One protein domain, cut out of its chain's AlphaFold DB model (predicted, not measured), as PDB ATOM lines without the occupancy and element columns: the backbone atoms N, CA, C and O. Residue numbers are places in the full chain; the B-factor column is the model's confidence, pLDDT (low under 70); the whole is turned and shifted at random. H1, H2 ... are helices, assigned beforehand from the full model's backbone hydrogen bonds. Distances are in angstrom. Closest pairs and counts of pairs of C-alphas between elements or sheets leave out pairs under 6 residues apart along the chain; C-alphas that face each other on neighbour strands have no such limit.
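AT A GLANCE: This is residues 2 to 31, 62 to 148 and 367 to 401 of the 520 residues of an uncharacterized protein of Undibacterium oligocarboniphilum (UniProt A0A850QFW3). H1, H3 and H4 make a loose up-and-down bundle, with H2 across one end of H3. H6 runs beside H1, its residues 368 to 381 sticking out. The 152 printed residues, all helix in class, have six named helices, only just loose, close to compact: radius of gyration of the C-alphas 18.0 A, spans 59 by 35 by 25 A.

HOW THE PARTS SIT: H1, residues 3 to 23, touches H3, residues 82 to 109, with 14 to 23 alone; closest C-alphas Ile 19 and Ala 95, 4.9 A. H3 touches H2, residues 68 to 76, and H5, residues 137 to 141. H3 and H4, residues 115 to 132, form a hairpin. H6, residues 368 to 400, touches H1. Backbone O i to N i+4 pairs within hydrogen-bond range: every one in H2 to H5, 15 of 17 in H1, 26 of 29 in H6.

IN THESE COORDINATES: H1 begins at C-alpha 3 (344.101, 114.073, 167.145); H6, 43.0 A long, ends at C-alpha 400 (334.029, 118.841, 201.419).

THE WHOLE: Residues 32 to 61 and 149 to 366 are cut out, C-alpha gaps 20.7 and 50.7 A. Residues 385 to 394 are among 12 under pLDDT 70.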
ATOM      1  N   THR A   2     346.517 109.780 167.337       76.50
ATOM      2  CA  THR A   2     345.269 110.417 166.870       76.50
ATOM      3  C   THR A   2     345.200 111.884 167.323       76.50
ATOM      4  O   THR A   2     345.907 112.295 168.248       76.50
ATOM      5  N   GLN A   3     344.348 112.698 166.690       77.00
ATOM      6  CA  GLN A   3     344.101 114.073 167.145       77.00
ATOM      7  C   GLN A   3     343.558 114.105 168.583       77.00
ATOM      8  O   GLN A   3     343.897 115.010 169.342       77.00
ATOM      9  N   PHE A   4     342.770 113.098 168.965       75.69
ATOM     10  CA  PHE A   4     342.255 112.936 170.320       75.69
ATOM     11  C   PHE A   4     343.387 112.752 171.339       75.69
ATOM     12  O   PHE A   4     343.474 113.528 172.285       75.69
ATOM     13  N   THR A   5     344.325 111.831 171.100       73.44
ATOM     14  CA  THR A   5     345.469 111.609 172.003       73.44
ATOM     15  C   THR A   5     346.338 112.860 172.153       73.44
ATOM     16  O   THR A   5     346.759 113.190 173.255       73.44
ATOM     17  N   LYS A   6     346.560 113.615 171.065       79.38
ATOM     18  CA  LYS A   6     347.280 114.903 171.126       79.38
ATOM     19  C   LYS A   6     346.585 115.903 172.049       79.38
ATOM     20  O   LYS A   6     347.259 116.583 172.815       79.38
ATOM     21  N   LYS A   7     345.252 115.996 171.973       82.19
ATOM     22  CA  LYS A   7     344.459 116.859 172.858       82.19
ATOM     23  C   LYS A   7     344.496 116.367 174.305       82.19
ATOM     24  O   LYS A   7     344.632 117.190 175.197       82.19
ATOM     25  N   LEU A   8     344.428 115.056 174.530       78.50
ATOM     26  CA  LEU A   8     344.482 114.474 175.872       78.50
ATOM     27  C   LEU A   8     345.829 114.745 176.552       78.50
ATOM     28  O   LEU A   8     345.852 115.263 177.660       78.50
ATOM     29  N   ILE A   9     346.943 114.487 175.857       81.12
ATOM     30  CA  ILE A   9     348.292 114.803 176.352       81.12
ATOM     31  C   ILE A   9     348.425 116.303 176.610       81.12
ATOM     32  O   ILE A   9     349.009 116.703 177.611       81.12
ATOM     33  N   PHE A  10     347.858 117.141 175.736       86.25
ATOM     34  CA  PHE A  10     347.859 118.583 175.948       86.25
ATOM     35  C   PHE A  10     347.142 118.969 177.250       86.25
ATOM     36  O   PHE A  10     347.720 119.670 178.073       86.25
ATOM     37  N   VAL A  11     345.914 118.486 177.455       86.56
ATOM     38  CA  VAL A  11     345.151 118.752 178.682       86.56
ATOM     39  C   VAL A  11     345.899 118.226 179.905       86.56
ATOM     40  O   VAL A  11     345.999 118.924 180.907       86.56
ATOM     41  N   PHE A  12     346.484 117.034 179.821       86.69
ATOM     42  CA  PHE A  12     347.221 116.459 180.936       86.69
ATOM     43  C   PHE A  12     348.466 117.283 181.296       86.69
ATOM     44  O   PHE A  12     348.572 117.765 182.417       86.69
ATOM     45  N   VAL A  13     349.376 117.508 180.346       86.81
ATOM     46  CA  VAL A  13     350.682 118.142 180.603       86.81
ATOM     47  C   VAL A  13     350.561 119.634 180.908       86.81
ATOM     48  O   VAL A  13     351.259 120.141 181.780       86.81
ATOM     49  N   PHE A  14     349.699 120.356 180.188       88.25
ATOM     50  CA  PHE A  14     349.645 121.820 180.271       88.25
ATOM     51  C   PHE A  14     348.573 122.338 181.229       88.25
ATOM     52  O   PHE A  14     348.607 123.517 181.566       88.25
ATOM     53  N   ILE A  15     347.621 121.496 181.649       90.69
ATOM     54  CA  ILE A  15     346.517 121.910 182.525       90.69
ATOM     55  C   ILE A  15     346.506 121.065 183.798       90.69
ATOM     56  O   ILE A  15     346.780 121.583 184.873       90.69
ATOM     57  N   LEU A  16     346.222 119.764 183.695       89.31
ATOM     58  CA  LEU A  16     345.989 118.930 184.880       89.31
ATOM     59  C   LEU A  16     347.246 118.743 185.733       89.31
ATOM     60  O   LEU A  16     347.153 118.776 186.953       89.31
ATOM     61  N   PHE A  17     348.414 118.582 185.113       89.44
ATOM     62  CA  PHE A  17     349.675 118.371 185.818       89.44
ATOM     63  C   PHE A  17     350.111 119.583 186.664       89.44
ATOM     64  O   PHE A  17     350.297 119.410 187.869       89.44
ATOM     65  N   PRO A  18     350.231 120.814 186.119       92.56
ATOM     66  CA  PRO A  18     350.518 121.990 186.945       92.56
ATOM     67  C   PRO A  18     349.438 122.268 188.000       92.56
ATOM     68  O   PRO A  18     349.784 122.705 189.094       92.56
ATOM     69  N   ILE A  19     348.160 121.978 187.717       92.44
ATOM     70  CA  ILE A  19     347.089 122.057 188.725       92.44
ATOM     71  C   ILE A  19     347.351 121.063 189.861       92.44
ATOM     72  O   ILE A  19     347.348 121.472 191.017       92.44
ATOM     73  N   GLY A  20     347.631 119.793 189.555       89.62
ATOM     74  CA  GLY A  20     347.950 118.773 190.560       89.62
ATOM     75  C   GLY A  20     349.126 119.191 191.440       89.62
ATOM     76  O   GLY A  20     349.000 119.239 192.656       89.62
ATOM     77  N   LEU A  21     350.228 119.649 190.834       90.69
ATOM     78  CA  LEU A  21     351.388 120.133 191.589       90.69
ATOM     79  C   LEU A  21     351.073 121.335 192.492       90.69
ATOM     80  O   LEU A  21     351.706 121.485 193.538       90.69
ATOM     81  N   ALA A  22     350.164 122.225 192.084       92.81
ATOM     82  CA  ALA A  22     349.743 123.356 192.907       92.81
ATOM     83  C   ALA A  22     348.879 122.894 194.093       92.81
ATOM     84  O   ALA A  22     349.076 123.373 195.209       92.81
ATOM     85  N   PHE A  23     347.977 121.935 193.854       91.62
ATOM     86  CA  PHE A  23     347.050 121.379 194.845       91.62
ATOM     87  C   PHE A  23     347.611 120.228 195.691       91.62
ATOM     88  O   PHE A  23     346.940 119.801 196.626       91.62
ATOM     89  N   ASP A  24     348.868 119.829 195.489       89.50
ATOM     90  CA  ASP A  24     349.637 118.960 196.402       89.50
ATOM     91  C   ASP A  24     349.918 119.623 197.781       89.50
ATOM     92  O   ASP A  24     350.762 119.201 198.567       89.50
ATOM     93  N   VAL A  25     349.175 120.666 198.131       91.06
ATOM     94  CA  VAL A  25     349.265 121.434 199.370       91.06
ATOM     95  C   VAL A  25     348.396 120.830 200.479       91.06
ATOM     96  O   VAL A  25     347.281 120.370 200.243       91.06
ATOM     97  N   ASN A  26     348.867 120.866 201.723       92.56
ATOM     98  CA  ASN A  26     348.066 120.495 202.885       92.56
ATOM     99  C   ASN A  26     347.303 121.716 203.433       92.56
ATOM    100  O   ASN A  26     347.828 122.463 204.260       92.56
ATOM    101  N   LEU A  27     346.048 121.914 203.008       93.56
ATOM    102  CA  LEU A  27     345.231 123.064 203.435       93.56
ATOM    103  C   LEU A  27     344.878 123.024 204.931       93.56
ATOM    104  O   LEU A  27     344.596 124.068 205.518       93.56
ATOM    105  N   THR A  28     344.930 121.839 205.545       94.00
ATOM    106  CA  THR A  28     344.667 121.609 206.978       94.00
ATOM    107  C   THR A  28     345.889 121.769 207.878       94.00
ATOM    108  O   THR A  28     345.807 121.522 209.079       94.00
ATOM    109  N   LYS A  29     347.040 122.170 207.328       93.94
ATOM    110  CA  LYS A  29     348.235 122.417 208.137       93.94
ATOM    111  C   LYS A  29     347.955 123.521 209.173       93.94
ATOM    112  O   LYS A  29     347.364 124.536 208.794       93.94
ATOM    113  N   PRO A  30     348.362 123.374 210.446       94.88
ATOM    114  CA  PRO A  30     348.210 124.445 211.426       94.88
ATOM    115  C   PRO A  30     348.840 125.748 210.929       94.88
ATOM    116  O   PRO A  30     349.875 125.721 210.259       94.88
ATOM    117  N   LEU A  31     348.204 126.879 211.223       93.94
ATOM    118  CA  LEU A  31     348.761 128.196 210.941       93.94
ATOM    119  C   LEU A  31     349.950 128.428 211.877       93.94
ATOM    120  O   LEU A  31     349.795 128.447 213.094       93.94
ATOM    121  N   HIS A  62     350.025 144.745 199.210       94.44
ATOM    122  CA  HIS A  62     349.902 144.171 197.885       94.44
ATOM    123  C   HIS A  62     348.669 144.690 197.148       94.44
ATOM    124  O   HIS A  62     348.712 144.770 195.932       94.44
ATOM    125  N   GLY A  63     347.613 145.113 197.835       96.56
ATOM    126  CA  GLY A  63     346.372 145.564 197.201       96.56
ATOM    127  C   GLY A  63     345.278 144.518 197.359       96.56
ATOM    128  O   GLY A  63     345.190 143.881 198.403       96.56
ATOM    129  N   ALA A  64     344.431 144.320 196.351       97.06
ATOM    130  CA  ALA A  64     343.256 143.461 196.480       97.06
ATOM    131  C   ALA A  64     343.577 142.001 196.807       97.06
ATOM    132  O   ALA A  64     342.740 141.320 197.389       97.06
ATOM    133  N   MET A  65     344.781 141.510 196.512       96.38
ATOM    134  CA  MET A  65     345.160 140.163 196.937       96.38
ATOM    135  C   MET A  65     345.236 139.984 198.464       96.38
ATOM    136  O   MET A  65     345.102 138.857 198.929       96.38
ATOM    137  N   ASP A  66     345.393 141.068 199.235       96.12
ATOM    138  CA  ASP A  66     345.437 141.034 200.706       96.12
ATOM    139  C   ASP A  66     344.047 140.785 201.334       96.12
ATOM    140  O   ASP A  66     343.926 140.563 202.536       96.12
ATOM    141  N   TYR A  67     342.960 140.847 200.557       96.19
ATOM    142  CA  TYR A  67     341.608 140.686 201.108       96.19
ATOM    143  C   TYR A  67     340.613 139.985 200.186       96.19
ATOM    144  O   TYR A  67     339.663 139.372 200.662       96.19
ATOM    145  N   LEU A  68     340.768 140.059 198.866       97.06
ATOM    146  CA  LEU A  68     339.786 139.504 197.938       97.06
ATOM    147  C   LEU A  68     339.632 137.980 198.094       97.06
ATOM    148  O   LEU A  68     338.489 137.519 198.102       97.06
ATOM    149  N   PRO A  69     340.710 137.190 198.292       97.00
ATOM    150  CA  PRO A  69     340.578 135.774 198.622       97.00
ATOM    151  C   PRO A  69     339.727 135.522 199.877       97.00
ATOM    152  O   PRO A  69     338.851 134.663 199.842       97.00
ATOM    153  N   SER A  70     339.907 136.290 200.956       96.31
ATOM    154  CA  SER A  70     339.121 136.109 202.185       96.31
ATOM    155  C   SER A  70     337.688 136.633 202.074       96.31
ATOM    156  O   SER A  70     336.772 136.026 202.630       96.31
ATOM    157  N   ILE A  71     337.440 137.687 201.289       95.75
ATOM    158  CA  ILE A  71     336.075 138.120 200.951       95.75
ATOM    159  C   ILE A  71     335.339 137.008 200.206       95.75
ATOM    160  O   ILE A  71     334.240 136.634 200.613       95.75
ATOM    161  N   LEU A  72     335.939 136.454 199.151       96.31
ATOM    162  CA  LEU A  72     335.344 135.356 198.385       96.31
ATOM    163  C   LEU A  72     335.133 134.114 199.259       96.31
ATOM    164  O   LEU A  72     334.060 133.513 199.207       96.31
ATOM    165  N   ALA A  73     336.103 133.775 200.112       96.38
ATOM    166  CA  ALA A  73     335.962 132.702 201.092       96.38
ATOM    167  C   ALA A  73     334.740 132.919 201.994       96.38
ATOM    168  O   ALA A  73     333.968 131.990 202.201       96.38
ATOM    169  N   SER A  74     334.510 134.153 202.453       94.81
ATOM    170  CA  SER A  74     333.374 134.489 203.317       94.81
ATOM    171  C   SER A  74     332.003 134.466 202.636       94.81
ATOM    172  O   SER A  74     330.980 134.437 203.314       94.81
ATOM    173  N   VAL A  75     331.971 134.495 201.301       95.19
ATOM    174  CA  VAL A  75     330.739 134.318 200.516       95.19
ATOM    175  C   VAL A  75     330.446 132.832 200.296       95.19
ATOM    176  O   VAL A  75     329.287 132.432 200.243       95.19
ATOM    177  N   ILE A  76     331.493 132.015 200.153       94.94
ATOM    178  CA  ILE A  76     331.385 130.579 199.860       94.94
ATOM    179  C   ILE A  76     331.174 129.760 201.141       94.94
ATOM    180  O   ILE A  76     330.481 128.744 201.119       94.94
ATOM    181  N   ALA A  77     331.769 130.190 202.253       93.69
ATOM    182  CA  ALA A  77     331.804 129.458 203.508       93.69
ATOM    183  C   ALA A  77     331.452 130.347 204.704       93.69
ATOM    184  O   ALA A  77     331.566 131.567 204.661       93.69
ATOM    185  N   SER A  78     331.043 129.712 205.803       90.75
ATOM    186  CA  SER A  78     330.807 130.400 207.075       90.75
ATOM    187  C   SER A  78     332.088 131.041 207.620       90.75
ATOM    188  O   SER A  78     333.168 130.472 207.449       90.75
ATOM    189  N   ASP A  79     331.945 132.094 208.428       89.81
ATOM    190  CA  ASP A  79     333.049 132.780 209.121       89.81
ATOM    191  C   ASP A  79     333.943 131.870 209.997       89.81
ATOM    192  O   ASP A  79     335.011 132.299 210.411       89.81
ATOM    193  N   SER A  80     333.521 130.642 210.325       92.75
ATOM    194  CA  SER A  80     334.330 129.675 211.085       92.75
ATOM    195  C   SER A  80     335.227 128.783 210.223       92.75
ATOM    196  O   SER A  80     335.839 127.872 210.764       92.75
ATOM    197  N   HIS A  81     335.243 128.965 208.903       94.81
ATOM    198  CA  HIS A  81     336.036 128.167 207.962       94.81
ATOM    199  C   HIS A  81     336.796 129.075 206.976       94.81
ATOM    200  O   HIS A  81     337.081 128.680 205.844       94.81
ATOM    201  N   LEU A  82     337.079 130.325 207.352       95.12
ATOM    202  CA  LEU A  82     337.633 131.319 206.433       95.12
ATOM    203  C   LEU A  82     339.054 130.976 206.000       95.12
ATOM    204  O   LEU A  82     339.401 131.195 204.835       95.12
ATOM    205  N   LEU A  83     339.877 130.433 206.898       95.56
ATOM    206  CA  LEU A  83     341.293 130.209 206.626       95.56
ATOM    207  C   LEU A  83     341.488 129.182 205.508       95.56
ATOM    208  O   LEU A  83     342.231 129.430 204.557       95.56
ATOM    209  N   ILE A  84     340.795 128.044 205.584       95.44
ATOM    210  CA  ILE A  84     340.967 126.956 204.614       95.44
ATOM    211  C   ILE A  84     340.494 127.357 203.210       95.44
ATOM    212  O   ILE A  84     341.163 127.055 202.221       95.44
ATOM    213  N   TRP A  85     339.394 128.110 203.119       96.00
ATOM    214  CA  TRP A  85     338.876 128.619 201.848       96.00
ATOM    215  C   TRP A  85     339.730 129.756 201.284       96.00
ATOM    216  O   TRP A  85     339.948 129.812 200.074       96.00
ATOM    217  N   THR A  86     340.297 130.607 202.143       96.56
ATOM    218  CA  THR A  86     341.270 131.627 201.721       96.56
ATOM    219  C   THR A  86     342.523 130.969 201.142       96.56
ATOM    220  O   THR A  86     342.948 131.313 200.038       96.56
ATOM    221  N   ARG A  87     343.070 129.956 201.831       96.12
ATOM    222  CA  ARG A  87     344.190 129.146 201.328       96.12
ATOM    223  C   ARG A  87     343.849 128.512 199.984       96.12
ATOM    224  O   ARG A  87     344.629 128.634 199.047       96.12
ATOM    225  N   PHE A  88     342.678 127.891 199.852       95.88
ATOM    226  CA  PHE A  88     342.237 127.295 198.590       95.88
ATOM    227  C   PHE A  88     342.228 128.297 197.428       95.88
ATOM    228  O   PHE A  88     342.771 128.002 196.365       95.88
ATOM    229  N   LEU A  89     341.659 129.489 197.625       97.00
ATOM    230  CA  LEU A  89     341.578 130.516 196.583       97.00
ATOM    231  C   LEU A  89     342.958 131.060 196.191       97.00
ATOM    232  O   LEU A  89     343.224 131.266 195.005       97.00
ATOM    233  N   ASN A  90     343.864 131.213 197.157       96.88
ATOM    234  CA  ASN A  90     345.261 131.541 196.880       96.88
ATOM    235  C   ASN A  90     345.942 130.440 196.051       96.88
ATOM    236  O   ASN A  90     346.588 130.720 195.042       96.88
ATOM    237  N   ILE A  91     345.755 129.172 196.409       96.06
ATOM    238  CA  ILE A  91     346.336 128.043 195.670       96.06
ATOM    239  C   ILE A  91     345.734 127.922 194.270       96.06
ATOM    240  O   ILE A  91     346.455 127.626 193.318       96.06
ATOM    241  N   LEU A  92     344.449 128.233 194.101       96.12
ATOM    242  CA  LEU A  92     343.821 128.314 192.788       96.12
ATOM    243  C   LEU A  92     344.488 129.386 191.913       96.12
ATOM    244  O   LEU A  92     344.770 129.125 190.745       96.12
ATOM    245  N   ALA A  93     344.799 130.563 192.467       97.38
ATOM    246  CA  ALA A  93     345.544 131.591 191.742       97.38
ATOM    247  C   ALA A  93     346.947 131.101 191.334       97.38
ATOM    248  O   ALA A  93     347.343 131.295 190.185       97.38
ATOM    249  N   VAL A  94     347.665 130.394 192.216       96.50
ATOM    250  CA  VAL A  94     348.964 129.764 191.897       96.50
ATOM    251  C   VAL A  94     348.826 128.722 190.784       96.50
ATOM    252  O   VAL A  94     349.597 128.734 189.825       96.50
ATOM    253  N   ALA A  95     347.819 127.851 190.861       95.94
ATOM    254  CA  ALA A  95     347.549 126.839 189.845       95.94
ATOM    255  C   ALA A  95     347.317 127.484 188.470       95.94
ATOM    256  O   ALA A  95     347.887 127.046 187.468       95.94
ATOM    257  N   LEU A  96     346.540 128.571 188.424       97.44
ATOM    258  CA  LEU A  96     346.329 129.354 187.208       97.44
ATOM    259  C   LEU A  96     347.634 129.979 186.704       97.44
ATOM    260  O   LEU A  96     347.928 129.854 185.515       97.44
ATOM    261  N   CYS A  97     348.450 130.580 187.578       97.56
ATOM    262  CA  CYS A  97     349.778 131.082 187.213       97.56
ATOM    263  C   CYS A  97     350.620 129.993 186.537       97.56
ATOM    264  O   CYS A  97     351.224 130.235 185.493       97.56
ATOM    265  N   TRP A  98     350.634 128.780 187.090       96.56
ATOM    266  CA  TRP A  98     351.450 127.681 186.577       96.56
ATOM    267  C   TRP A  98     350.938 127.160 185.233       96.56
ATOM    268  O   TRP A  98     351.731 126.980 184.312       96.56
ATOM    269  N   VAL A  99     349.621 127.006 185.065       96.88
ATOM    270  CA  VAL A  99     349.009 126.656 183.769       96.88
ATOM    271  C   VAL A  99     349.364 127.692 182.699       96.88
ATOM    272  O   VAL A  99     349.813 127.339 181.605       96.88
ATOM    273  N   LEU A 100     349.205 128.980 183.018       97.00
ATOM    274  CA  LEU A 100     349.524 130.079 182.105       97.00
ATOM    275  C   LEU A 100     351.009 130.092 181.748       97.00
ATOM    276  O   LEU A 100     351.356 130.296 180.587       97.00
ATOM    277  N   TYR A 101     351.878 129.831 182.723       95.50
ATOM    278  CA  TYR A 101     353.323 129.791 182.541       95.50
ATOM    279  C   TYR A 101     353.766 128.676 181.586       95.50
ATOM    280  O   TYR A 101     354.530 128.933 180.651       95.50
ATOM    281  N   ILE A 102     353.252 127.451 181.760       95.38
ATOM    282  CA  ILE A 102     353.587 126.334 180.864       95.38
ATOM    283  C   ILE A 102     352.972 126.540 179.470       95.38
ATOM    284  O   ILE A 102     353.629 126.282 178.459       95.38
ATOM    285  N   ASP A 103     351.738 127.042 179.355       95.19
ATOM    286  CA  ASP A 103     351.171 127.318 178.027       95.19
ATOM    287  C   ASP A 103     351.893 128.478 177.318       95.19
ATOM    288  O   ASP A 103     352.078 128.435 176.098       95.19
ATOM    289  N   LEU A 104     352.362 129.487 178.059       93.88
ATOM    290  CA  LEU A 104     353.166 130.582 177.515       93.88
ATOM    291  C   LEU A 104     354.489 130.071 176.935       93.88
ATOM    292  O   LEU A 104     354.835 130.427 175.805       93.88
ATOM    293  N   SER A 105     355.198 129.183 177.641       93.56
ATOM    294  CA  SER A 105     356.446 128.614 177.116       93.56
ATOM    295  C   SER A 105     356.208 127.812 175.839       93.56
ATOM    296  O   SER A 105     356.951 127.959 174.869       93.56
ATOM    297  N   ARG A 106     355.112 127.045 175.768       92.56
ATOM    298  CA  ARG A 106     354.702 126.324 174.553       92.56
ATOM    299  C   ARG A 106     354.482 127.263 173.369       92.56
ATOM    300  O   ARG A 106     354.884 126.936 172.251       92.56
ATOM    301  N   ILE A 107     353.823 128.400 173.597       92.38
ATOM    302  CA  ILE A 107     353.585 129.414 172.563       92.38
ATOM    303  C   ILE A 107     354.924 129.943 172.035       92.38
ATOM    304  O   ILE A 107     355.132 129.955 170.822       92.38
ATOM    305  N   MET A 108     355.848 130.299 172.931       90.81
ATOM    306  CA  MET A 108     357.168 130.834 172.575       90.81
ATOM    307  C   MET A 108     358.062 129.812 171.857       90.81
ATOM    308  O   MET A 108     358.758 130.153 170.901       90.81
ATOM    309  N   LEU A 109     358.007 128.542 172.267       91.88
ATOM    310  CA  LEU A 109     358.788 127.451 171.677       91.88
ATOM    311  C   LEU A 109     358.355 127.094 170.249       91.88
ATOM    312  O   LEU A 109     359.100 126.427 169.534       91.88
ATOM    313  N   ARG A 110     357.161 127.509 169.805       89.19
ATOM    314  CA  ARG A 110     356.603 127.107 168.503       89.19
ATOM    315  C   ARG A 110     357.489 127.488 167.314       89.19
ATOM    316  O   ARG A 110     357.542 126.728 166.348       89.19
ATOM    317  N   GLU A 111     358.143 128.642 167.391       84.94
ATOM    318  CA  GLU A 111     359.002 129.198 166.333       84.94
ATOM    319  C   GLU A 111     360.462 128.731 166.454       84.94
ATOM    320  O   GLU A 111     361.274 129.006 165.575       84.94
ATOM    321  N   GLN A 112     360.816 128.031 167.536       89.12
ATOM    322  CA  GLN A 112     362.197 127.636 167.792       89.12
ATOM    323  C   GLN A 112     362.527 126.326 167.065       89.12
ATOM    324  O   GLN A 112     361.795 125.336 167.160       89.12
ATOM    325  N   SER A 113     363.665 126.289 166.368       89.38
ATOM    326  CA  SER A 113     364.182 125.066 165.734       89.38
ATOM    327  C   SER A 113     364.516 123.988 166.768       89.38
ATOM    328  O   SER A 113     364.273 122.805 166.546       89.38
ATOM    329  N   GLU A 114     365.008 124.416 167.932       91.88
ATOM    330  CA  GLU A 114     365.494 123.581 169.038       91.88
ATOM    331  C   GLU A 114     364.423 123.331 170.120       91.88
ATOM    332  O   GLU A 114     364.722 123.083 171.289       91.88
ATOM    333  N   LYS A 115     363.144 123.437 169.746       92.69
ATOM    334  CA  LYS A 115     362.009 123.448 170.683       92.69
ATOM    335  C   LYS A 115     361.913 122.243 171.619       92.69
ATOM    336  O   LYS A 115     361.324 122.378 172.687       92.69
ATOM    337  N   ILE A 116     362.434 121.074 171.235       93.00
ATOM    338  CA  ILE A 116     362.346 119.866 172.068       93.00
ATOM    339  C   ILE A 116     363.290 120.005 173.261       93.00
ATOM    340  O   ILE A 116     362.859 119.824 174.395       93.00
ATOM    341  N   VAL A 117     364.548 120.379 173.014       94.00
ATOM    342  CA  VAL A 117     365.558 120.523 174.072       94.00
ATOM    343  C   VAL A 117     365.181 121.650 175.027       94.00
ATOM    344  O   VAL A 117     365.124 121.435 176.235       94.00
ATOM    345  N   TRP A 118     364.838 122.826 174.494       93.12
ATOM    346  CA  TRP A 118     364.432 123.966 175.321       93.12
ATOM    347  C   TRP A 118     363.123 123.710 176.076       93.12
ATOM    348  O   TRP A 118     362.990 124.128 177.224       93.12
ATOM    349  N   GLY A 119     362.182 122.977 175.471       92.50
ATOM    350  CA  GLY A 119     360.954 122.553 176.140       92.50
ATOM    351  C   GLY A 119     361.207 121.598 177.305       92.50
ATOM    352  O   GLY A 119     360.642 121.793 178.378       92.50
ATOM    353  N   LEU A 120     362.086 120.607 177.122       91.88
ATOM    354  CA  LEU A 120     362.474 119.678 178.186       91.88
ATOM    355  C   LEU A 120     363.195 120.399 179.325       91.88
ATOM    356  O   LEU A 120     362.820 120.219 180.482       91.88
ATOM    357  N   LEU A 121     364.173 121.253 179.008       91.88
ATOM    358  CA  LEU A 121     364.892 122.043 180.008       91.88
ATOM    359  C   LEU A 121     363.924 122.889 180.841       91.88
ATOM    360  O   LEU A 121     363.972 122.857 182.068       91.88
ATOM    361  N   PHE A 122     363.015 123.609 180.183       92.75
ATOM    362  CA  PHE A 122     362.018 124.420 180.873       92.75
ATOM    363  C   PHE A 122     361.118 123.594 181.785       92.75
ATOM    364  O   PHE A 122     360.861 123.999 182.914       92.75
ATOM    365  N   TYR A 123     360.644 122.442 181.310       92.50
ATOM    366  CA  TYR A 123     359.760 121.586 182.091       92.50
ATOM    367  C   TYR A 123     360.462 121.018 183.330       92.50
ATOM    368  O   TYR A 123     359.876 121.000 184.408       92.50
ATOM    369  N   VAL A 124     361.732 120.621 183.202       91.88
ATOM    370  CA  VAL A 124     362.556 120.168 184.334       91.88
ATOM    371  C   VAL A 124     362.755 121.294 185.349       91.88
ATOM    372  O   VAL A 124     362.570 121.072 186.543       91.88
ATOM    373  N   LEU A 125     363.076 122.509 184.891       90.25
ATOM    374  CA  LEU A 125     363.223 123.674 185.768       90.25
ATOM    375  C   LEU A 125     361.909 124.027 186.472       90.25
ATOM    376  O   LEU A 125     361.908 124.265 187.677       90.25
ATOM    377  N   PHE A 126     360.791 124.025 185.741       92.75
ATOM    378  CA  PHE A 126     359.460 124.231 186.308       92.75
ATOM    379  C   PHE A 126     359.154 123.196 187.393       92.75
ATOM    380  O   PHE A 126     358.773 123.573 188.496       92.75
ATOM    381  N   LEU A 127     359.364 121.908 187.106       91.94
ATOM    382  CA  LEU A 127     359.102 120.824 188.049       91.94
ATOM    383  C   LEU A 127     359.953 120.967 189.312       91.94
ATOM    384  O   LEU A 127     359.437 120.864 190.420       91.94
ATOM    385  N   TRP A 128     361.243 121.251 189.142       89.62
ATOM    386  CA  TRP A 128     362.155 121.469 190.257       89.62
ATOM    387  C   TRP A 128     361.695 122.632 191.148       89.62
ATOM    388  O   TRP A 128     361.597 122.468 192.363       89.62
ATOM    389  N   MET A 129     361.327 123.775 190.555       89.25
ATOM    390  CA  MET A 129     360.819 124.930 191.305       89.25
ATOM    391  C   MET A 129     359.466 124.649 191.972       89.25
ATOM    392  O   MET A 129     359.252 125.053 193.113       89.25
ATOM    393  N   ALA A 130     358.561 123.941 191.293       90.62
ATOM    394  CA  ALA A 130     357.256 123.576 191.832       90.62
ATOM    395  C   ALA A 130     357.382 122.640 193.045       90.62
ATOM    396  O   ALA A 130     356.694 122.848 194.045       90.62
ATOM    397  N   ILE A 131     358.291 121.660 192.994       89.50
ATOM    398  CA  ILE A 131     358.557 120.728 194.102       89.50
ATOM    399  C   ILE A 131     359.268 121.434 195.263       89.50
ATOM    400  O   ILE A 131     358.930 121.195 196.419       89.50
ATOM    401  N   ALA A 132     360.205 122.347 194.983       87.69
ATOM    402  CA  ALA A 132     360.972 123.055 196.015       87.69
ATOM    403  C   ALA A 132     360.105 123.887 196.982       87.69
ATOM    404  O   ALA A 132     360.543 124.203 198.089       87.69
ATOM    405  N   THR A 133     358.874 124.232 196.590       86.94
ATOM    406  CA  THR A 133     357.909 124.935 197.455       86.94
ATOM    407  C   THR A 133     357.329 124.050 198.566       86.94
ATOM    408  O   THR A 133     356.913 124.575 199.599       86.94
ATOM    409  N   GLY A 134     357.355 122.723 198.399       89.12
ATOM    410  CA  GLY A 134     356.768 121.761 199.333       89.12
ATOM    411  C   GLY A 134     355.233 121.745 199.331       89.12
ATOM    412  O   GLY A 134     354.586 122.166 198.366       89.12
ATOM    413  N   ASP A 135     354.674 121.247 200.436       91.25
ATOM    414  CA  ASP A 135     353.236 121.059 200.687       91.25
ATOM    415  C   ASP A 135     352.621 122.159 201.577       91.25
ATOM    416  O   ASP A 135     351.453 122.094 201.959       91.25
ATOM    417  N   ASP A 136     353.416 123.163 201.938       92.00
ATOM    418  CA  ASP A 136     353.030 124.232 202.847       92.00
ATOM    419  C   ASP A 136     352.219 125.321 202.114       92.00
ATOM    420  O   ASP A 136     352.724 125.876 201.131       92.00
ATOM    421  N   PRO A 137     350.996 125.669 202.573       92.88
ATOM    422  CA  PRO A 137     350.164 126.670 201.906       92.88
ATOM    423  C   PRO A 137     350.851 128.021 201.726       92.88
ATOM    424  O   PRO A 137     350.759 128.619 200.653       92.88
ATOM    425  N   LEU A 138     351.583 128.474 202.747       91.56
ATOM    426  CA  LEU A 138     352.274 129.756 202.733       91.56
ATOM    427  C   LEU A 138     353.443 129.755 201.736       91.56
ATOM    428  O   LEU A 138     353.580 130.676 200.929       91.56
ATOM    429  N   LYS A 139     354.262 128.703 201.719       91.06
ATOM    430  CA  LYS A 139     355.344 128.594 200.726       91.06
ATOM    431  C   LYS A 139     354.805 128.487 199.303       91.06
ATOM    432  O   LYS A 139     355.407 129.030 198.378       91.06
ATOM    433  N   LYS A 140     353.668 127.812 199.120       91.81
ATOM    434  CA  LYS A 140     353.041 127.626 197.809       91.81
ATOM    435  C   LYS A 140     352.421 128.918 197.279       91.81
ATOM    436  O   LYS A 140     352.665 129.269 196.129       91.81
ATOM    437  N   GLN A 141     351.689 129.666 198.109       92.00
ATOM    438  CA  GLN A 141     351.125 130.966 197.710       92.00
ATOM    439  C   GLN A 141     352.212 131.996 197.392       92.00
ATOM    440  O   GLN A 141     352.033 132.833 196.504       92.00
ATOM    441  N   GLN A 142     353.352 131.903 198.080       88.88
ATOM    442  CA  GLN A 142     354.496 132.770 197.841       88.88
ATOM    443  C   GLN A 142     355.424 132.273 196.729       88.88
ATOM    444  O   GLN A 142     356.341 133.011 196.428       88.88
ATOM    445  N   ALA A 143     355.200 131.103 196.115       88.62
ATOM    446  CA  ALA A 143     356.106 130.430 195.173       88.62
ATOM    447  C   ALA A 143     356.707 131.306 194.048       88.62
ATOM    448  O   ALA A 143     356.276 132.423 193.786       88.62
ATOM    449  N   PHE A 144     357.666 130.745 193.291       86.69
ATOM    450  CA  PHE A 144     358.339 131.438 192.173       86.69
ATOM    451  C   PHE A 144     357.399 132.083 191.152       86.69
ATOM    452  O   PHE A 144     357.755 133.092 190.547       86.69
ATOM    453  N   LEU A 145     356.210 131.506 191.005       92.62
ATOM    454  CA  LEU A 145     355.039 132.129 190.416       92.62
ATOM    455  C   LEU A 145     353.916 131.991 191.426       92.62
ATOM    456  O   LEU A 145     353.284 130.934 191.519       92.62
ATOM    457  N   GLY A 146     353.759 133.036 192.226       94.00
ATOM    458  CA  GLY A 146     352.838 133.062 193.347       94.00
ATOM    459  C   GLY A 146     351.496 133.669 192.964       94.00
ATOM    460  O   GLY A 146     351.233 134.016 191.808       94.00
ATOM    461  N   THR A 147     350.656 133.872 193.973       95.31
ATOM    462  CA  THR A 147     349.360 134.559 193.839       95.31
ATOM    463  C   THR A 147     349.500 135.955 193.228       95.31
ATOM    464  O   THR A 147     348.667 136.382 192.429       95.31
ATOM    465  N   ARG A 148     350.596 136.653 193.549       95.12
ATOM    466  CA  ARG A 148     350.930 138.007 193.074       95.12
ATOM    467  C   ARG A 148     351.003 138.109 191.553       95.12
ATOM    468  O   ARG A 148     350.648 139.139 190.987       95.12
ATOM    469  N   SER A 367     350.981  96.243 165.543       92.75
ATOM    470  CA  SER A 367     349.708  95.543 165.428       92.75
ATOM    471  C   SER A 367     348.636  96.212 166.300       92.75
ATOM    472  O   SER A 367     348.916  97.001 167.212       92.75
ATOM    473  N   ARG A 368     347.359  95.916 166.031       89.00
ATOM    474  CA  ARG A 368     346.256  96.462 166.837       89.00
ATOM    475  C   ARG A 368     346.350  96.019 168.304       89.00
ATOM    476  O   ARG A 368     345.944  96.792 169.168       89.00
ATOM    477  N   SER A 369     346.873  94.823 168.584       86.31
ATOM    478  CA  SER A 369     347.118  94.330 169.946       86.31
ATOM    479  C   SER A 369     348.245  95.098 170.634       86.31
ATOM    480  O   SER A 369     348.031  95.591 171.735       86.31
ATOM    481  N   ASP A 370     349.383  95.314 169.976       84.25
ATOM    482  CA  ASP A 370     350.519  96.018 170.597       84.25
ATOM    483  C   ASP A 370     350.188  97.486 170.871       84.25
ATOM    484  O   ASP A 370     350.501  98.020 171.933       84.25
ATOM    485  N   LYS A 371     349.455  98.136 169.954       83.06
ATOM    486  CA  LYS A 371     348.921  99.489 170.175       83.06
ATOM    487  C   LYS A 371     348.016  99.550 171.401       83.06
ATOM    488  O   LYS A 371     348.058 100.554 172.103       83.06
ATOM    489  N   ARG A 372     347.205  98.514 171.656       82.69
ATOM    490  CA  ARG A 372     346.371  98.419 172.868       82.69
ATOM    491  C   ARG A 372     347.220  98.226 174.120       82.69
ATOM    492  O   ARG A 372     346.884  98.830 175.127       82.69
ATOM    493  N   ILE A 373     348.306  97.451 174.057       82.81
ATOM    494  CA  ILE A 373     349.237  97.283 175.184       82.81
ATOM    495  C   ILE A 373     349.924  98.609 175.507       82.81
ATOM    496  O   ILE A 373     349.880  99.033 176.653       82.81
ATOM    497  N   ILE A 374     350.485  99.308 174.512       79.38
ATOM    498  CA  ILE A 374     351.103 100.626 174.730       79.38
ATOM    499  C   ILE A 374     350.076 101.619 175.265       79.38
ATOM    500  O   ILE A 374     350.367 102.311 176.228       79.38
ATOM    501  N   TRP A 375     348.863 101.648 174.708       81.06
ATOM    502  CA  TRP A 375     347.774 102.444 175.281       81.06
ATOM    503  C   TRP A 375     347.453 102.052 176.721       81.06
ATOM    504  O   TRP A 375     347.181 102.926 177.530       81.06
ATOM    505  N   GLY A 376     347.477 100.760 177.043       79.25
ATOM    506  CA  GLY A 376     347.294 100.255 178.398       79.25
ATOM    507  C   GLY A 376     348.404 100.719 179.337       79.25
ATOM    508  O   GLY A 376     348.106 101.105 180.457       79.25
ATOM    509  N   VAL A 377     349.659 100.760 178.877       79.12
ATOM    510  CA  VAL A 377     350.805 101.289 179.635       79.12
ATOM    511  C   VAL A 377     350.726 102.807 179.778       79.12
ATOM    512  O   VAL A 377     350.930 103.312 180.871       79.12
ATOM    513  N   GLU A 378     350.400 103.549 178.717       78.44
ATOM    514  CA  GLU A 378     350.171 104.997 178.778       78.44
ATOM    515  C   GLU A 378     349.025 105.320 179.735       78.44
ATOM    516  O   GLU A 378     349.160 106.203 180.575       78.44
ATOM    517  N   LEU A 379     347.920 104.575 179.656       77.19
ATOM    518  CA  LEU A 379     346.796 104.700 180.573       77.19
ATOM    519  C   LEU A 379     347.206 104.317 181.993       77.19
ATOM    520  O   LEU A 379     346.819 105.014 182.913       77.19
ATOM    521  N   LEU A 380     348.012 103.271 182.186       75.06
ATOM    522  CA  LEU A 380     348.536 102.882 183.494       75.06
ATOM    523  C   LEU A 380     349.457 103.958 184.066       75.06
ATOM    524  O   LEU A 380     349.339 104.273 185.238       75.06
ATOM    525  N   LEU A 381     350.339 104.555 183.265       75.19
ATOM    526  CA  LEU A 381     351.177 105.677 183.681       75.19
ATOM    527  C   LEU A 381     350.310 106.883 184.025       75.19
ATOM    528  O   LEU A 381     350.489 107.459 185.088       75.19
ATOM    529  N   ILE A 382     349.331 107.223 183.184       73.44
ATOM    530  CA  ILE A 382     348.337 108.255 183.494       73.44
ATOM    531  C   ILE A 382     347.604 107.900 184.785       73.44
ATOM    532  O   ILE A 382     347.406 108.797 185.585       73.44
ATOM    533  N   ILE A 383     347.260 106.633 185.032       68.44
ATOM    534  CA  ILE A 383     346.599 106.175 186.258       68.44
ATOM    535  C   ILE A 383     347.537 106.304 187.462       68.44
ATOM    536  O   ILE A 383     347.118 106.816 188.488       68.44
ATOM    537  N   ILE A 384     348.804 105.907 187.354       72.25
ATOM    538  CA  ILE A 384     349.809 106.009 188.422       72.25
ATOM    539  C   ILE A 384     350.083 107.479 188.749       72.25
ATOM    540  O   ILE A 384     350.026 107.869 189.911       72.25
ATOM    541  N   PHE A 385     350.297 108.323 187.738       69.00
ATOM    542  CA  PHE A 385     350.385 109.771 187.930       69.00
ATOM    543  C   PHE A 385     349.053 110.353 188.410       69.00
ATOM    544  O   PHE A 385     349.042 111.293 189.198       69.00
ATOM    545  N   SER A 386     347.921 109.767 188.020       63.84
ATOM    546  CA  SER A 386     346.623 110.139 188.563       63.84
ATOM    547  C   SER A 386     346.432 109.653 189.983       63.84
ATOM    548  O   SER A 386     345.643 110.262 190.664       63.84
ATOM    549  N   ASN A 387     347.151 108.647 190.481       64.00
ATOM    550  CA  ASN A 387     347.099 108.281 191.893       64.00
ATOM    551  C   ASN A 387     347.750 109.368 192.748       64.00
ATOM    552  O   ASN A 387     347.297 109.593 193.865       64.00
ATOM    553  N   SER A 388     348.725 110.107 192.200       64.94
ATOM    554  CA  SER A 388     349.145 111.391 192.777       64.94
ATOM    555  C   SER A 388     347.978 112.379 192.767       64.94
ATOM    556  O   SER A 388     347.608 112.871 193.822       64.94
ATOM    557  N   ILE A 389     347.301 112.556 191.625       63.88
ATOM    558  CA  ILE A 389     346.100 113.411 191.524       63.88
ATOM    559  C   ILE A 389     344.960 112.928 192.451       63.88
ATOM    560  O   ILE A 389     344.188 113.738 192.940       63.88
ATOM    561  N   VAL A 390     344.827 111.631 192.731       65.81
ATOM    562  CA  VAL A 390     343.805 111.030 193.603       65.81
ATOM    563  C   VAL A 390     344.198 111.188 195.066       65.81
ATOM    564  O   VAL A 390     343.337 111.450 195.902       65.81
ATOM    565  N   SER A 391     345.488 111.098 195.390       65.56
ATOM    566  CA  SER A 391     346.019 111.560 196.673       65.56
ATOM    567  C   SER A 391     345.709 113.050 196.868       65.56
ATOM    568  O   SER A 391     345.245 113.445 197.938       65.56
ATOM    569  N   ASP A 392     345.811 113.855 195.810       65.75
ATOM    570  CA  ASP A 392     345.395 115.261 195.826       65.75
ATOM    571  C   ASP A 392     343.863 115.419 195.891       65.75
ATOM    572  O   ASP A 392     343.362 116.330 196.543       65.75
ATOM    573  N   LEU A 393     343.070 114.495 195.336       64.81
ATOM    574  CA  LEU A 393     341.614 114.448 195.543       64.81
ATOM    575  C   LEU A 393     341.250 114.076 196.989       64.81
ATOM    576  O   LEU A 393     340.246 114.557 197.511       64.81
ATOM    577  N   ASN A 394     342.064 113.269 197.675       67.69
ATOM    578  CA  ASN A 394     341.911 113.062 199.115       67.69
ATOM    579  C   ASN A 394     342.212 114.352 199.889       67.69
ATOM    580  O   ASN A 394     341.537 114.618 200.878       67.69
ATOM    581  N   LYS A 395     343.135 115.198 199.409       73.69
ATOM    582  CA  LYS A 395     343.291 116.572 199.917       73.69
ATOM    583  C   LYS A 395     342.083 117.442 199.553       73.69
ATOM    584  O   LYS A 395     341.631 118.210 200.388       73.69
ATOM    585  N   ALA A 396     341.447 117.251 198.396       68.56
ATOM    586  CA  ALA A 396     340.191 117.929 198.060       68.56
ATOM    587  C   ALA A 396     339.018 117.540 198.986       68.56
ATOM    588  O   ALA A 396     338.099 118.341 199.163       68.56
ATOM    589  N   ARG A 397     339.057 116.379 199.668       73.75
ATOM    590  CA  ARG A 397     338.103 116.076 200.760       73.75
ATOM    591  C   ARG A 397     338.181 117.090 201.901       73.75
ATOM    592  O   ARG A 397     337.167 117.309 202.558       73.75
ATOM    593  N   GLN A 398     339.327 117.751 202.088       82.69
ATOM    594  CA  GLN A 398     339.474 118.854 203.042       82.69
ATOM    595  C   GLN A 398     338.550 120.035 202.705       82.69
ATOM    596  O   GLN A 398     338.273 120.832 203.583       82.69
ATOM    597  N   LEU A 399     338.043 120.160 201.472       84.94
ATOM    598  CA  LEU A 399     337.069 121.196 201.097       84.94
ATOM    599  C   LEU A 399     335.615 120.733 201.232       84.94
ATOM    600  O   LEU A 399     334.721 121.562 201.356       84.94
ATOM    601  N   VAL A 400     335.369 119.419 201.204       86.62
ATOM    602  CA  VAL A 400     334.029 118.841 201.419       86.62
ATOM    603  C   VAL A 400     333.660 118.903 202.900       86.62
ATOM    604  O   VAL A 400     332.527 119.222 203.251       86.62
ATOM    605  N   HIS A 401     334.639 118.637 203.764       88.12
ATOM    606  CA  HIS A 401     334.521 118.764 205.213       88.12
ATOM    607  C   HIS A 401     335.654 119.656 205.733       88.12
ATOM    608  O   HIS A 401     336.629 119.139 206.288       88.12
TER     609      HIS A 401